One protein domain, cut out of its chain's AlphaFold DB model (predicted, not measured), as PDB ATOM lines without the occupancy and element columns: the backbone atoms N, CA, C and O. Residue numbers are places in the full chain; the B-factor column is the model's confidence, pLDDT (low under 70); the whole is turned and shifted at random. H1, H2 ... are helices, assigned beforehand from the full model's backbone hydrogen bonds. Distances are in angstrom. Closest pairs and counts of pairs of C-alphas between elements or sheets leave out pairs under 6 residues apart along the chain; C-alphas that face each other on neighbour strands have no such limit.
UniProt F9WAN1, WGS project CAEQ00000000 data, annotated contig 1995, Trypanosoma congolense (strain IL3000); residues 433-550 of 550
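What this domain is: This is residues 433 to 550 of the 550 residues of an uncharacterized protein of Trypanosoma congolense (strain IL3000) (UniProt F9WAN1). One long helix, H2, runs through the middle of a compact all-helix domain, with H1 and H3 packed on one side of it and the hairpin of H5 and H6 on another, H2 crossing both helices of that hairpin at a steep angle. The short H4 sits near H3, away from H2, and the last residues, 546 to 550, trail away from H6 as a loose tail. The printed part has 118 residues with six named helices, H1 to H6 in that order, and no named strand. The whole is compact, with a radius of gyration of the C-alphas of 13.9 A, and is rounded, spanning 36 by 35 by 31 A.

How they stand to each other: H2, residues 451 to 468, is the hub and touches four other helices. It forms a hairpin with H1, residues 434 to 446; their closest C-alphas, Thr 442 and Ala 457, are 4.8 A apart, and they run opposite ways at a shallow tilt of 34 degrees, only just short of steep. With residues 464 to 468 alone H2 also touches H3, residues 478 to 488, in a second hairpin; the closest C-alphas, Ser 468 and Arg 478, are 4.3 A apart, and this tilt too is 34 degrees, only just shallow. H1 and H3 touch, closest at the C-alphas of Pro 436 and Ser 484, 4.6 A, at a steep tilt of 52 degrees. H5, residues 503 to 519, touches H2 with residues 506 to 513 alone, closest at the C-alphas of Gly 458 and Phe 513, 5.3 A, at a steep tilt of 50 degrees, opposite ways. H6, residues 525 to 542, forms a hairpin with H5 at a shallow tilt of 12 degrees; the closest C-alphas, Val 507 and Ile 535, are 6.3 A apart. H2 and H6 touch through residues 465 to 468 and 534 to 538 alone, closest at the C-alphas of Ala 465 and Val 538, 6.5 A, at a steep tilt of 56 degrees. The packing is part aligned, part crossed: three of the six touching pairs are at a shallow tilt. H4, residues 493 to 497, is close to H3 but not clearly touching, 6.7 A between the closest C-alphas, Ala 486 and Gly 495. Each O i to N i+4 pair is within hydrogen-bond range in H1, H2, H3, H4 and H5, and 13 of 14 are in H6.

Where its parts are: H2 measures 25.3 A from first to last C-alpha, H6 25.8 A, H5 24.3 A, H1 18.1 A, H3 15.5 A and H4 6.6 A. H1 begins at C-alpha 434, (16.078, 24.969, -43.585), H2 ends at C-alpha 468, (29.117, 24.300, -39.665), and H6 ends at C-alpha 542, (34.509, 27.146, -32.406).

The domain as a whole: The two C-alphas farthest apart, those of Asn 474 and Gly 550, are 42.8 A apart. The printed part has no cut and no long link. The mean pLDDT of the printed part is 90.0, and residues 546 to 550 are under 70.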
ATOM      1  N   SER A 433      14.419  28.838 -44.289       96.31
ATOM      2  CA  SER A 433      13.884  28.129 -43.124       96.31
ATOM      3  C   SER A 433      14.561  26.781 -42.852       96.31
ATOM      4  O   SER A 433      14.310  26.214 -41.791       96.31
ATOM      5  N   PHE A 434      15.438  26.280 -43.734       98.19
ATOM      6  CA  PHE A 434      16.078  24.969 -43.585       98.19
ATOM      7  C   PHE A 434      16.925  24.869 -42.310       98.19
ATOM      8  O   PHE A 434      16.607  24.061 -41.439       98.19
ATOM      9  N   LEU A 435      17.954  25.715 -42.150       98.31
ATOM     10  CA  LEU A 435      18.848  25.658 -40.981       98.31
ATOM     11  C   LEU A 435      18.110  25.872 -39.640       98.31
ATOM     12  O   LEU A 435      18.328  25.069 -38.728       98.31
ATOM     13  N   PRO A 436      17.186  26.851 -39.496       98.12
ATOM     14  CA  PRO A 436      16.341  26.958 -38.305       98.12
ATOM     15  C   PRO A 436      15.489  25.712 -38.043       98.12
ATOM     16  O   PRO A 436      15.371  25.293 -36.891       98.12
ATOM     17  N   ARG A 437      14.915  25.098 -39.088       98.25
ATOM     18  CA  ARG A 437      14.032  23.932 -38.955       98.25
ATOM     19  C   ARG A 437      14.790  22.669 -38.563       98.25
ATOM     20  O   ARG A 437      14.352  21.985 -37.642       98.25
ATOM     21  N   ILE A 438      15.925  22.368 -39.194       98.06
ATOM     22  CA  ILE A 438      16.711  21.189 -38.802       98.06
ATOM     23  C   ILE A 438      17.301  21.359 -37.395       98.06
ATOM     24  O   ILE A 438      17.341  20.393 -36.638       98.06
ATOM     25  N   ALA A 439      17.652  22.585 -36.980       98.12
ATOM     26  CA  ALA A 439      18.043  22.868 -35.599       98.12
ATOM     27  C   ALA A 439      16.883  22.641 -34.608       98.12
ATOM     28  O   ALA A 439      17.070  21.956 -33.604       98.12
ATOM     29  N   GLU A 440      15.674  23.138 -34.899       97.50
ATOM     30  CA  GLU A 440      14.464  22.865 -34.102       97.50
ATOM     31  C   GLU A 440      14.214  21.354 -33.956       97.50
ATOM     32  O   GLU A 440      14.021  20.862 -32.841       97.50
ATOM     33  N   LEU A 441      14.271  20.608 -35.064       97.62
ATOM     34  CA  LEU A 441      14.073  19.157 -35.081       97.62
ATOM     35  C   LEU A 441      15.159  18.423 -34.282       97.62
ATOM     36  O   LEU A 441      14.813  17.577 -33.461       97.62
ATOM     37  N   THR A 442      16.437  18.800 -34.423       97.69
ATOM     38  CA  THR A 442      17.555  18.253 -33.623       97.69
ATOM     39  C   THR A 442      17.250  18.345 -32.129       97.69
ATOM     40  O   THR A 442      17.278  17.346 -31.413       97.69
ATOM     41  N   ILE A 443      16.908  19.549 -31.656       95.69
ATOM     42  CA  ILE A 443      16.663  19.807 -30.234       95.69
ATOM     43  C   ILE A 443      15.378  19.118 -29.762       95.69
ATOM     44  O   ILE A 443      15.342  18.592 -28.649       95.69
ATOM     45  N   ARG A 444      14.337  19.051 -30.598       94.62
ATOM     46  CA  ARG A 444      13.083  18.355 -30.281       94.62
ATOM     47  C   ARG A 444      13.256  16.839 -30.170       94.62
ATOM     48  O   ARG A 444      12.700  16.245 -29.251       94.62
ATOM     49  N   PHE A 445      14.017  16.221 -31.072       95.50
ATOM     50  CA  PHE A 445      14.311  14.789 -31.027       95.50
ATOM     51  C   PHE A 445      15.256  14.437 -29.864       95.50
ATOM     52  O   PHE A 445      15.026  13.438 -29.180       95.50
ATOM     53  N   TYR A 446      16.235  15.298 -29.559       94.12
ATOM     54  CA  TYR A 446      17.130  15.137 -28.405       94.12
ATOM     55  C   TYR A 446      16.410  15.273 -27.053       94.12
ATOM     56  O   TYR A 446      16.704  14.540 -26.121       94.12
ATOM     57  N   ASN A 447      15.409  16.152 -26.935       91.31
ATOM     58  CA  ASN A 447      14.592  16.279 -25.717       91.31
ATOM     59  C   ASN A 447      13.423  15.265 -25.655       91.31
ATOM     60  O   ASN A 447      12.464  15.461 -24.904       91.31
ATOM     61  N   SER A 448      13.468  14.195 -26.453       90.00
ATOM     62  CA  SER A 448      12.474  13.118 -26.411       90.00
ATOM     63  C   SER A 448      12.753  12.108 -25.285       90.00
ATOM     64  O   SER A 448      13.779  12.146 -24.608       90.00
ATOM     65  N   ASN A 449      11.838  11.151 -25.108       84.75
ATOM     66  CA  ASN A 449      12.028   9.985 -24.235       84.75
ATOM     67  C   ASN A 449      12.193   8.677 -25.044       84.75
ATOM     68  O   ASN A 449      11.848   7.607 -24.544       84.75
ATOM     69  N   LYS A 450      12.636   8.747 -26.310       90.00
ATOM     70  CA  LYS A 450      12.714   7.592 -27.226       90.00
ATOM     71  C   LYS A 450      14.112   7.430 -27.820       90.00
ATOM     72  O   LYS A 450      14.567   8.314 -28.536       90.00
ATOM     73  N   ASN A 451      14.743   6.272 -27.622       88.94
ATOM     74  CA  ASN A 451      16.093   5.975 -28.133       88.94
ATOM     75  C   ASN A 451      16.221   6.200 -29.653       88.94
ATOM     76  O   ASN A 451      17.192   6.795 -30.103       88.94
ATOM     77  N   GLU A 452      15.206   5.804 -30.429       90.12
ATOM     78  CA  GLU A 452      15.096   6.057 -31.878       90.12
ATOM     79  C   GLU A 452      15.277   7.545 -32.223       90.12
ATOM     80  O   GLU A 452      15.966   7.906 -33.171       90.12
ATOM     81  N   GLN A 453      14.680   8.428 -31.421       93.94
ATOM     82  CA  GLN A 453      14.714   9.870 -31.636       93.94
ATOM     83  C   GLN A 453      16.032  10.485 -31.139       93.94
ATOM     84  O   GLN A 453      16.540  11.389 -31.794       93.94
ATOM     85  N   TYR A 454      16.666   9.945 -30.090       92.88
ATOM     86  CA  TYR A 454      18.060  10.289 -29.758       92.88
ATOM     87  C   TYR A 454      19.026   9.940 -30.905       92.88
ATOM     88  O   TYR A 454      19.874  10.757 -31.258       92.88
ATOM     89  N   VAL A 455      18.865   8.772 -31.537       94.06
ATOM     90  CA  VAL A 455      19.658   8.356 -32.711       94.06
ATOM     91  C   VAL A 455      19.470   9.327 -33.884       94.06
ATOM     92  O   VAL A 455      20.450   9.790 -34.463       94.06
ATOM     93  N   ILE A 456      18.227   9.712 -34.191       96.75
ATOM     94  CA  ILE A 456      17.930  10.715 -35.229       96.75
ATOM     95  C   ILE A 456      18.497  12.097 -34.875       96.75
ATOM     96  O   ILE A 456      19.045  12.770 -35.749       96.75
ATOM     97  N   ALA A 457      18.445  12.516 -33.607       97.25
ATOM     98  CA  ALA A 457      19.075  13.758 -33.161       97.25
ATOM     99  C   ALA A 457      20.602  13.740 -33.347       97.25
ATOM    100  O   ALA A 457      21.167  14.754 -33.749       97.25
ATOM    101  N   GLY A 458      21.254  12.594 -33.128       97.00
ATOM    102  CA  GLY A 458      22.675  12.387 -33.421       97.00
ATOM    103  C   GLY A 458      23.014  12.562 -34.904       97.00
ATOM    104  O   GLY A 458      23.940  13.300 -35.242       97.00
ATOM    105  N   TYR A 459      22.217  11.975 -35.802       97.75
ATOM    106  CA  TYR A 459      22.378  12.161 -37.248       97.75
ATOM    107  C   TYR A 459      22.137  13.617 -37.701       97.75
ATOM    108  O   TYR A 459      22.913  14.145 -38.498       97.75
ATOM    109  N   TYR A 460      21.128  14.312 -37.159       98.56
ATOM    110  CA  TYR A 460      20.944  15.749 -37.414       98.56
ATOM    111  C   TYR A 460      22.103  16.597 -36.870       98.56
ATOM    112  O   TYR A 460      22.547  17.531 -37.540       98.56
ATOM    113  N   ALA A 461      22.604  16.283 -35.672       98.31
ATOM    114  CA  ALA A 461      23.748  16.962 -35.075       98.31
ATOM    115  C   ALA A 461      25.017  16.771 -35.920       98.31
ATOM    116  O   ALA A 461      25.788  17.718 -36.069       98.31
ATOM    117  N   LEU A 462      25.197  15.600 -36.544       98.06
ATOM    118  CA  LEU A 462      26.293  15.332 -37.478       98.06
ATOM    119  C   LEU A 462      26.171  16.164 -38.759       98.06
ATOM    120  O   LEU A 462      27.144  16.797 -39.166       98.06
ATOM    121  N   LEU A 463      24.973  16.245 -39.350       98.50
ATOM    122  CA  LEU A 463      24.730  17.104 -40.510       98.50
ATOM    123  C   LEU A 463      24.956  18.588 -40.166       98.50
ATOM    124  O   LEU A 463      25.646  19.288 -40.902       98.50
ATOM    125  N   LEU A 464      24.450  19.070 -39.026       98.56
ATOM    126  CA  LEU A 464      24.690  20.437 -38.542       98.56
ATOM    127  C   LEU A 464      26.175  20.714 -38.275       98.56
ATOM    128  O   LEU A 464      26.660  21.792 -38.615       98.56
ATOM    129  N   ALA A 465      26.904  19.753 -37.704       98.25
ATOM    130  CA  ALA A 465      28.344  19.838 -37.496       98.25
ATOM    131  C   ALA A 465      29.092  19.983 -38.828       98.25
ATOM    132  O   ALA A 465      29.830  20.954 -38.997       98.25
ATOM    133  N   VAL A 466      28.839  19.095 -39.796       98.00
ATOM    134  CA  VAL A 466      29.447  19.143 -41.137       98.00
ATOM    135  C   VAL A 466      29.091  20.440 -41.868       98.00
ATOM    136  O   VAL A 466      29.988  21.122 -42.361       98.00
ATOM    137  N   LEU A 467      27.823  20.864 -41.858       98.19
ATOM    138  CA  LEU A 467      27.415  22.160 -42.414       98.19
ATOM    139  C   LEU A 467      28.161  23.318 -41.726       98.19
ATOM    140  O   LEU A 467      28.654  24.213 -42.405       98.19
ATOM    141  N   SER A 468      28.347  23.282 -40.400       97.94
ATOM    142  CA  SER A 468      29.117  24.300 -39.665       97.94
ATOM    143  C   SER A 468      30.620  24.321 -39.983       97.94
ATOM    144  O   SER A 468      31.304  25.270 -39.590       97.94
ATOM    145  N   LEU A 469      31.145  23.318 -40.699       97.06
ATOM    146  CA  LEU A 469      32.520  23.259 -41.204       97.06
ATOM    147  C   LEU A 469      32.674  23.803 -42.636       97.06
ATOM    148  O   LEU A 469      33.806  24.020 -43.057       97.06
ATOM    149  N   CYS A 470      31.584  24.109 -43.350       97.06
ATOM    150  CA  CYS A 470      31.653  24.743 -44.670       97.06
ATOM    151  C   CYS A 470      32.253  26.166 -44.594       97.06
ATOM    152  O   CYS A 470      31.909  26.962 -43.703       97.06
ATOM    153  N   ASP A 471      33.202  26.450 -45.492       94.44
ATOM    154  CA  ASP A 471      33.995  27.687 -45.568       94.44
ATOM    155  C   ASP A 471      34.539  27.918 -46.992       94.44
ATOM    156  O   ASP A 471      35.749  27.948 -47.221       94.44
ATOM    157  N   THR A 472      33.649  27.999 -47.982       93.88
ATOM    158  CA  THR A 472      34.044  28.290 -49.369       93.88
ATOM    159  C   THR A 472      34.082  29.797 -49.630       93.88
ATOM    160  O   THR A 472      33.672  30.615 -48.804       93.88
ATOM    161  N   THR A 473      34.533  30.194 -50.824       90.19
ATOM    162  CA  THR A 473      34.461  31.593 -51.280       90.19
ATOM    163  C   THR A 473      33.030  32.107 -51.442       90.19
ATOM    164  O   THR A 473      32.828  33.320 -51.466       90.19
ATOM    165  N   ASN A 474      32.056  31.203 -51.582       90.62
ATOM    166  CA  ASN A 474      30.669  31.529 -51.906       90.62
ATOM    167  C   ASN A 474      29.752  31.380 -50.681       90.62
ATOM    168  O   ASN A 474      28.747  32.083 -50.581       90.62
ATOM    169  N   LEU A 475      30.095  30.476 -49.753       95.50
ATOM    170  CA  LEU A 475      29.222  30.049 -48.669       95.50
ATOM    171  C   LEU A 475      29.985  29.828 -47.349       95.50
ATOM    172  O   LEU A 475      30.868  28.981 -47.235       95.50
ATOM    173  N   GLN A 476      29.571  30.552 -46.304       95.88
ATOM    174  CA  GLN A 476      30.112  30.421 -44.947       95.88
ATOM    175  C   GLN A 476      28.993  30.117 -43.942       95.88
ATOM    176  O   GLN A 476      28.317  31.012 -43.433       95.88
ATOM    177  N   LEU A 477      28.796  28.834 -43.631       97.25
ATOM    178  CA  LEU A 477      27.640  28.375 -42.845       97.25
ATOM    179  C   LEU A 477      27.826  28.394 -41.325       97.25
ATOM    180  O   LEU A 477      26.838  28.278 -40.600       97.25
ATOM    181  N   ARG A 478      29.049  28.593 -40.820       96.19
ATOM    182  CA  ARG A 478      29.344  28.581 -39.377       96.19
ATOM    183  C   ARG A 478      28.399  29.485 -38.569       96.19
ATOM    184  O   ARG A 478      27.779  29.027 -37.613       96.19
ATOM    185  N   VAL A 479      28.274  30.760 -38.947       95.62
ATOM    186  CA  VAL A 479      27.440  31.735 -38.217       95.62
ATOM    187  C   VAL A 479      25.933  31.482 -38.408       95.62
ATOM    188  O   VAL A 479      25.224  31.477 -37.397       95.62
ATOM    189  N   PRO A 480      25.418  31.195 -39.625       97.25
ATOM    190  CA  PRO A 480      24.043  30.725 -39.819       97.25
ATOM    191  C   PRO A 480      23.656  29.507 -38.963       97.25
ATOM    192  O   PRO A 480      22.591  29.515 -38.339       97.25
ATOM    193  N   VAL A 481      24.522  28.491 -38.867       97.88
ATOM    194  CA  VAL A 481      24.283  27.288 -38.048       97.88
ATOM    195  C   VAL A 481      24.262  27.628 -36.553       97.88
ATOM    196  O   VAL A 481      23.277  27.317 -35.881       97.88
ATOM    197  N   ILE A 482      25.269  28.351 -36.041       96.88
ATOM    198  CA  ILE A 482      25.309  28.825 -34.639       96.88
ATOM    199  C   ILE A 482      24.026  29.587 -34.276       96.88
ATOM    200  O   ILE A 482      23.431  29.348 -33.224       96.88
ATOM    201  N   THR A 483      23.589  30.490 -35.157       96.50
ATOM    202  CA  THR A 483      22.404  31.334 -34.946       96.50
ATOM    203  C   THR A 483      21.122  30.502 -34.924       96.50
ATOM    204  O   THR A 483      20.268  30.710 -34.064       96.50
ATOM    205  N   SER A 484      21.016  29.510 -35.811       97.94
ATOM    206  CA  SER A 484      19.877  28.587 -35.874       97.94
ATOM    207  C   SER A 484      19.749  27.753 -34.594       97.94
ATOM    208  O   SER A 484      18.656  27.632 -34.044       97.94
ATOM    209  N   ILE A 485      20.867  27.256 -34.053       97.06
ATOM    210  CA  ILE A 485      20.898  26.495 -32.790       97.06
ATOM    211  C   ILE A 485      20.580  27.402 -31.590       97.06
ATOM    212  O   ILE A 485      19.810  27.014 -30.710       97.06
ATOM    213  N   ALA A 486      21.108  28.631 -31.561       95.00
ATOM    214  CA  ALA A 486      20.787  29.623 -30.529       95.00
ATOM    215  C   ALA A 486      19.296  30.012 -30.533       95.00
ATOM    216  O   ALA A 486      18.711  30.258 -29.479       95.00
ATOM    217  N   GLN A 487      18.664  30.044 -31.712       94.75
ATOM    218  CA  GLN A 487      17.231  30.287 -31.854       94.75
ATOM    219  C   GLN A 487      16.401  29.069 -31.426       94.75
ATOM    220  O   GLN A 487      15.463  29.234 -30.649       94.75
ATOM    221  N   ALA A 488      16.763  27.860 -31.867       94.81
ATOM    222  CA  ALA A 488      16.069  26.614 -31.523       94.81
ATOM    223  C   ALA A 488      16.114  26.287 -30.019       94.81
ATOM    224  O   ALA A 488      15.177  25.708 -29.475       94.81
ATOM    225  N   THR A 489      17.186  26.680 -29.327       93.00
ATOM    226  CA  THR A 489      17.348  26.465 -27.880       93.00
ATOM    227  C   THR A 489      16.815  27.621 -27.019       93.00
ATOM    228  O   THR A 489      16.757  27.500 -25.790       93.00
ATOM    229  N   LYS A 490      16.401  28.746 -27.620       91.12
ATOM    230  CA  LYS A 490      16.073  30.000 -26.922       91.12
ATOM    231  C   LYS A 490      15.004  29.816 -25.837       91.12
ATOM    232  O   LYS A 490      13.879  29.415 -26.106       91.12
ATOM    233  N   GLY A 491      15.347  30.181 -24.601       83.44
ATOM    234  CA  GLY A 491      14.445  30.128 -23.440       83.44
ATOM    235  C   GLY A 491      14.447  28.797 -22.678       83.44
ATOM    236  O   GLY A 491      14.060  28.784 -21.508       83.44
ATOM    237  N   THR A 492      14.947  27.710 -23.276       85.19
ATOM    238  CA  THR A 492      15.154  26.425 -22.583       85.19
ATOM    239  C   THR A 492      16.270  26.524 -21.532       85.19
ATOM    240  O   THR A 492      17.089  27.443 -21.568       85.19
ATOM    241  N   LEU A 493      16.340  25.572 -20.592       82.44
ATOM    242  CA  LEU A 493      17.453  25.502 -19.631       82.44
ATOM    243  C   LEU A 493      18.800  25.272 -20.336       82.44
ATOM    244  O   LEU A 493      19.776  25.943 -20.012       82.44
ATOM    245  N   VAL A 494      18.830  24.395 -21.343       80.62
ATOM    246  CA  VAL A 494      20.038  24.097 -22.128       80.62
ATOM    247  C   VAL A 494      20.490  25.323 -22.928       80.62
ATOM    248  O   VAL A 494      21.657  25.688 -22.892       80.62
ATOM    249  N   GLY A 495      19.561  26.040 -23.565       78.38
ATOM    250  CA  GLY A 495      19.867  27.289 -24.272       78.38
ATOM    251  C   GLY A 495      20.301  28.445 -23.369       78.38
ATOM    252  O   GLY A 495      20.851  29.421 -23.870       78.38
ATOM    253  N   LYS A 496      20.085  28.359 -22.047       83.12
ATOM    254  CA  LYS A 496      20.681  29.289 -21.074       83.12
ATOM    255  C   LYS A 496      22.129  28.912 -20.750       83.12
ATOM    256  O   LYS A 496      22.956  29.813 -20.666       83.12
ATOM    257  N   SER A 497      22.451  27.624 -20.595       82.69
ATOM    258  CA  SER A 497      23.826  27.184 -20.311       82.69
ATOM    259  C   SER A 497      24.748  27.253 -21.533       82.69
ATOM    260  O   SER A 497      25.916  27.594 -21.380       82.69
ATOM    261  N   THR A 498      24.240  27.017 -22.747       84.19
ATOM    262  CA  THR A 498      25.029  27.095 -23.995       84.19
ATOM    263  C   THR A 498      24.903  28.431 -24.736       84.19
ATOM    264  O   THR A 498      25.435  28.570 -25.836       84.19
ATOM    265  N   ALA A 499      24.269  29.448 -24.135       80.75
ATOM    266  CA  ALA A 499      23.987  30.749 -24.758       80.75
ATOM    267  C   ALA A 499      25.215  31.442 -25.389       80.75
ATOM    268  O   ALA A 499      25.086  32.142 -26.391       80.75
ATOM    269  N   SER A 500      26.403  31.255 -24.804       83.06
ATOM    270  CA  SER A 500      27.676  31.822 -25.274       83.06
ATOM    271  C   SER A 500      28.415  30.951 -26.299       83.06
ATOM    272  O   SER A 500      29.219  31.479 -27.067       83.06
ATOM    273  N   LYS A 501      28.155  29.636 -26.332       88.19
ATOM    274  CA  LYS A 501      28.745  28.664 -27.273       88.19
ATOM    275  C   LYS A 501      27.689  27.622 -27.711       88.19
ATOM    276  O   LYS A 501      27.752  26.473 -27.276       88.19
ATOM    277  N   PRO A 502      26.729  27.963 -28.597       91.50
ATOM    278  CA  PRO A 502      25.643  27.050 -28.981       91.50
ATOM    279  C   PRO A 502      26.114  25.712 -29.578       91.50
ATOM    280  O   PRO A 502      25.482  24.682 -29.353       91.50
ATOM    281  N   MET A 503      27.258  25.700 -30.277       94.88
ATOM    282  CA  MET A 503      27.855  24.477 -30.840       94.88
ATOM    283  C   MET A 503      28.314  23.465 -29.783       94.88
ATOM    284  O   MET A 503      28.413  22.286 -30.105       94.88
ATOM    285  N   THR A 504      28.531  23.871 -28.526       92.81
ATOM    286  CA  THR A 504      28.823  22.928 -27.433       92.81
ATOM    287  C   THR A 504      27.687  21.920 -27.248       92.81
ATOM    288  O   THR A 504      27.957  20.764 -26.949       92.81
ATOM    289  N   LEU A 505      26.431  22.299 -27.521       93.81
ATOM    290  CA  LEU A 505      25.314  21.351 -27.494       93.81
ATOM    291  C   LEU A 505      25.404  20.308 -28.618       93.81
ATOM    292  O   LEU A 505      25.154  19.135 -28.377       93.81
ATOM    293  N   ILE A 506      25.800  20.714 -29.828       96.69
ATOM    294  CA  ILE A 506      25.992  19.792 -30.960       96.69
ATOM    295  C   ILE A 506      27.143  18.818 -30.677       96.69
ATOM    296  O   ILE A 506      27.009  17.631 -30.950       96.69
ATOM    297  N   VAL A 507      28.235  19.299 -30.072       95.06
ATOM    298  CA  VAL A 507      29.359  18.455 -29.632       95.06
ATOM    299  C   VAL A 507      28.915  17.431 -28.583       95.06
ATOM    300  O   VAL A 507      29.219  16.254 -28.746       95.06
ATOM    301  N   VAL A 508      28.138  17.832 -27.568       93.38
ATOM    302  CA  VAL A 508      27.604  16.903 -26.551       93.38
ATOM    303  C   VAL A 508      26.682  15.851 -27.177       93.38
ATOM    304  O   VAL A 508      26.869  14.662 -26.928       93.38
ATOM    305  N   ILE A 509      25.745  16.254 -28.047       95.38
ATOM    306  CA  ILE A 509      24.852  15.314 -28.751       95.38
ATOM    307  C   ILE A 509      25.669  14.318 -29.593       95.38
ATOM    308  O   ILE A 509      25.352  13.131 -29.613       95.38
ATOM    309  N   LEU A 510      26.739  14.772 -30.254       95.81
ATOM    310  CA  LEU A 510      27.628  13.901 -31.027       95.81
ATOM    311  C   LEU A 510      28.457  12.952 -30.159       95.81
ATOM    312  O   LEU A 510      28.615  11.792 -30.531       95.81
ATOM    313  N   GLN A 511      28.953  13.398 -29.007       93.25
ATOM    314  CA  GLN A 511      29.684  12.547 -28.067       93.25
ATOM    315  C   GLN A 511      28.772  11.458 -27.480       93.25
ATOM    316  O   GLN A 511      29.137  10.282 -27.493       93.25
ATOM    317  N   GLU A 512      27.553  11.809 -27.054       92.94
ATOM    318  CA  GLU A 512      26.544  10.835 -26.611       92.94
ATOM    319  C   GLU A 512      26.157   9.858 -27.736       92.94
ATOM    320  O   GLU A 512      26.034   8.655 -27.497       92.94
ATOM    321  N   PHE A 513      26.029  10.343 -28.974       93.69
ATOM    322  CA  PHE A 513      25.714   9.521 -30.145       93.69
ATOM    323  C   PHE A 513      26.839   8.538 -30.505       93.69
ATOM    324  O   PHE A 513      26.563   7.358 -30.730       93.69
ATOM    325  N   VAL A 514      28.103   8.976 -30.503       90.88
ATOM    326  CA  VAL A 514      29.270   8.104 -30.733       90.88
ATOM    327  C   VAL A 514      29.377   7.034 -29.645       90.88
ATOM    328  O   VAL A 514      29.576   5.861 -29.968       90.88
ATOM    329  N   LEU A 515      29.181   7.395 -28.371       88.62
ATOM    330  CA  LEU A 515      29.152   6.434 -27.261       88.62
ATOM    331  C   LEU A 515      28.010   5.417 -27.414       88.62
ATOM    332  O   LEU A 515      28.225   4.219 -27.220       88.62
ATOM    333  N   PHE A 516      26.816   5.868 -27.815       89.69
ATOM    334  CA  PHE A 516      25.670   4.992 -28.062       89.69
ATOM    335  C   PHE A 516      25.953   3.985 -29.186       89.69
ATOM    336  O   PHE A 516      25.838   2.781 -28.956       89.69
ATOM    337  N   GLN A 517      26.387   4.447 -30.364       87.94
ATOM    338  CA  GLN A 517      26.689   3.576 -31.512       87.94
ATOM    339  C   GLN A 517      27.846   2.606 -31.204       87.94
ATOM    340  O   GLN A 517      27.779   1.426 -31.541       87.94
ATOM    341  N   SER A 518      28.867   3.063 -30.467       85.62
ATOM    342  CA  SER A 518      29.954   2.195 -29.992       85.62
ATOM    343  C   SER A 518      29.429   1.085 -29.071       85.62
ATOM    344  O   SER A 518      29.771  -0.078 -29.254       85.62
ATOM    345  N   SER A 519      28.534   1.408 -28.126       86.44
ATOM    346  CA  SER A 519      27.911   0.407 -27.242       86.44
ATOM    347  C   SER A 519      26.974  -0.566 -27.977       86.44
ATOM    348  O   SER A 519      26.816  -1.713 -27.562       86.44
ATOM    349  N   ALA A 520      26.390  -0.128 -29.096       85.56
ATOM    350  CA  ALA A 520      25.548  -0.939 -29.970       85.56
ATOM    351  C   ALA A 520      26.348  -1.818 -30.953       85.56
ATOM    352  O   ALA A 520      25.740  -2.615 -31.661       85.56
ATOM    353  N   HIS A 521      27.682  -1.692 -30.993       81.94
ATOM    354  CA  HIS A 521      28.577  -2.382 -31.938       81.94
ATOM    355  C   HIS A 521      28.236  -2.117 -33.423       81.94
ATOM    356  O   HIS A 521      28.606  -2.886 -34.305       81.94
ATOM    357  N   SER A 522      27.544  -1.009 -33.707       79.38
ATOM    358  CA  SER A 522      27.106  -0.586 -35.047       79.38
ATOM    359  C   SER A 522      28.132   0.280 -35.785       79.38
ATOM    360  O   SER A 522      27.944   0.600 -36.957       79.38
ATOM    361  N   LEU A 523      29.198   0.699 -35.097       78.44
ATOM    362  CA  LEU A 523      30.185   1.656 -35.585       78.44
ATOM    363  C   LEU A 523      31.504   0.947 -35.913       78.44
ATOM    364  O   LEU A 523      32.146   0.386 -35.025       78.44
ATOM    365  N   THR A 524      31.936   1.000 -37.176       80.25
ATOM    366  CA  THR A 524      33.280   0.542 -37.561       80.25
ATOM    367  C   THR A 524      34.349   1.456 -36.958       80.25
ATOM    368  O   THR A 524      34.096   2.626 -36.653       80.25
ATOM    369  N   LYS A 525      35.576   0.949 -36.812       81.12
ATOM    370  CA  LYS A 525      36.725   1.728 -36.323       81.12
ATOM    371  C   LYS A 525      36.978   2.958 -37.206       81.12
ATOM    372  O   LYS A 525      37.266   4.044 -36.711       81.12
ATOM    373  N   GLU A 526      36.802   2.796 -38.507       83.00
ATOM    374  CA  GLU A 526      36.977   3.811 -39.541       83.00
ATOM    375  C   GLU A 526      35.855   4.859 -39.462       83.00
ATOM    376  O   GLU A 526      36.116   6.059 -39.565       83.00
ATOM    377  N   GLY A 527      34.621   4.426 -39.172       83.31
ATOM    378  CA  GLY A 527      33.489   5.301 -38.860       83.31
ATOM    379  C   GLY A 527      33.708   6.121 -37.585       83.31
ATOM    380  O   GLY A 527      33.496   7.333 -37.596       83.31
ATOM    381  N   LEU A 528      34.207   5.494 -36.514       86.25
ATOM    382  CA  LEU A 528      34.560   6.162 -35.256       86.25
ATOM    383  C   LEU A 528      35.620   7.251 -35.468       86.25
ATOM    384  O   LEU A 528      35.425   8.387 -35.039       86.25
ATOM    385  N   ILE A 529      36.704   6.938 -36.186       87.06
ATOM    386  CA  ILE A 529      37.745   7.916 -36.543       87.06
ATOM    387  C   ILE A 529      37.139   9.054 -37.380       87.06
ATOM    388  O   ILE A 529      37.347  10.226 -37.076       87.06
ATOM    389  N   ALA A 530      36.330   8.738 -38.397       86.06
ATOM    390  CA  ALA A 530      35.701   9.750 -39.242       86.06
ATOM    391  C   ALA A 530      34.742  10.682 -38.474       86.06
ATOM    392  O   ALA A 530      34.653  11.862 -38.815       86.06
ATOM    393  N   MET A 531      34.039  10.183 -37.451       88.62
ATOM    394  CA  MET A 531      33.155  10.991 -36.602       88.62
ATOM    395  C   MET A 531      33.936  11.833 -35.587       88.62
ATOM    396  O   MET A 531      33.645  13.023 -35.453       88.62
ATOM    397  N   ASN A 532      34.966  11.274 -34.944       89.88
ATOM    398  CA  ASN A 532      35.840  12.026 -34.037       89.88
ATOM    399  C   ASN A 532      36.535  13.186 -34.766       89.88
ATOM    400  O   ASN A 532      36.463  14.319 -34.299       89.88
ATOM    401  N   ASN A 533      37.053  12.955 -35.978       92.25
ATOM    402  CA  ASN A 533      37.651  14.000 -36.820       92.25
ATOM    403  C   ASN A 533      36.668  15.148 -37.160       92.25
ATOM    404  O   ASN A 533      37.095  16.277 -37.415       92.25
ATOM    405  N   VAL A 534      35.352  14.893 -37.197       93.31
ATOM    406  CA  VAL A 534      34.328  15.947 -37.366       93.31
ATOM    407  C   VAL A 534      34.092  16.695 -36.053       93.31
ATOM    408  O   VAL A 534      33.999  17.924 -36.074       93.31
ATOM    409  N   ILE A 535      34.032  15.987 -34.920       93.50
ATOM    410  CA  ILE A 535      33.890  16.590 -33.585       93.50
ATOM    411  C   ILE A 535      35.078  17.517 -33.298       93.50
ATOM    412  O   ILE A 535      34.866  18.692 -33.003       93.50
ATOM    413  N   GLU A 536      36.310  17.032 -33.459       93.38
ATOM    414  CA  GLU A 536      37.550  17.784 -33.232       93.38
ATOM    415  C   GLU A 536      37.590  19.069 -34.067       93.38
ATOM    416  O   GLU A 536      37.679  20.162 -33.506       93.38
ATOM    417  N   ARG A 537      37.377  18.979 -35.389       94.31
ATOM    418  CA  ARG A 537      37.328  20.160 -36.273       94.31
ATOM    419  C   ARG A 537      36.232  21.157 -35.881       94.31
ATOM    420  O   ARG A 537      36.418  22.366 -36.033       94.31
ATOM    421  N   VAL A 538      35.080  20.694 -35.380       93.88
ATOM    422  CA  VAL A 538      34.015  21.579 -34.868       93.88
ATOM    423  C   VAL A 538      34.420  22.243 -33.555       93.88
ATOM    424  O   VAL A 538      34.097  23.418 -33.356       93.88
ATOM    425  N   MET A 539      35.129  21.534 -32.677       92.75
ATOM    426  CA  MET A 539      35.645  22.074 -31.421       92.75
ATOM    427  C   MET A 539      36.718  23.136 -31.670       92.75
ATOM    428  O   MET A 539      36.559  24.265 -31.198       92.75
ATOM    429  N   GLU A 540      37.721  22.836 -32.499       93.00
ATOM    430  CA  GLU A 540      38.757  23.775 -32.949       93.00
ATOM    431  C   GLU A 540      38.142  25.033 -33.573       93.00
ATOM    432  O   GLU A 540      38.354  26.148 -33.086       93.00
ATOM    433  N   ARG A 541      37.306  24.869 -34.615       91.12
ATOM    434  CA  ARG A 541      36.718  25.997 -35.361       91.12
ATOM    435  C   ARG A 541      35.834  26.886 -34.481       91.12
ATOM    436  O   ARG A 541      35.590  28.037 -34.843       91.12
ATOM    437  N   ASN A 542      35.356  26.394 -33.334       88.50
ATOM    438  CA  ASN A 542      34.509  27.146 -32.406       88.50
ATOM    439  C   ASN A 542      35.158  27.507 -31.062       88.50
ATOM    440  O   ASN A 542      34.492  28.146 -30.247       88.50
ATOM    441  N   GLY A 543      36.430  27.163 -30.838       86.50
ATOM    442  CA  GLY A 543      37.101  27.392 -29.556       86.50
ATOM    443  C   GLY A 543      36.373  26.708 -28.396       86.50
ATOM    444  O   GLY A 543      36.128  27.328 -27.360       86.50
ATOM    445  N   ILE A 544      35.928  25.466 -28.597       86.69
ATOM    446  CA  ILE A 544      35.354  24.631 -27.540       86.69
ATOM    447  C   ILE A 544      36.504  23.808 -26.965       86.69
ATOM    448  O   ILE A 544      37.091  22.989 -27.661       86.69
ATOM    449  N   GLU A 545      36.832  24.044 -25.702       80.06
ATOM    450  CA  GLU A 545      37.843  23.282 -24.974       80.06
ATOM    451  C   GLU A 545      37.187  22.034 -24.371       80.06
ATOM    452  O   GLU A 545      36.098  22.131 -23.798       80.06
ATOM    453  N   VAL A 546      37.839  20.869 -24.471       63.56
ATOM    454  CA  VAL A 546      37.551  19.762 -23.550       63.56
ATOM    455  C   VAL A 546      38.237  20.112 -22.233       63.56
ATOM    456  O   VAL A 546      39.463  20.129 -22.172       63.56
ATOM    457  N   THR A 547      37.473  20.370 -21.174       51.84
ATOM    458  CA  THR A 547      37.993  20.239 -19.809       51.84
ATOM    459  C   THR A 547      38.074  18.746 -19.483       51.84
ATOM    460  O   THR A 547      37.022  18.102 -19.448       51.84
ATOM    461  N   PRO A 548      39.269  18.158 -19.281       41.88
ATOM    462  CA  PRO A 548      39.384  16.754 -18.906       41.88
ATOM    463  C   PRO A 548      38.967  16.586 -17.438       41.88
ATOM    464  O   PRO A 548      39.762  16.815 -16.528       41.88
ATOM    465  N   GLU A 549      37.705  16.221 -17.212       39.38
ATOM    466  CA  GLU A 549      37.143  15.955 -15.885       39.38
ATOM    467  C   GLU A 549      36.835  14.461 -15.695       39.38
ATOM    468  O   GLU A 549      36.004  13.912 -16.419       39.38
ATOM    469  N   GLY A 550      37.432  13.850 -14.662       35.94
ATOM    470  CA  GLY A 550      37.008  12.560 -14.086       35.94
ATOM    471  C   GLY A 550      37.824  11.345 -14.504       35.94
ATOM    472  O   GLY A 550      37.176  10.367 -14.933       35.94
TER     473      GLY A 550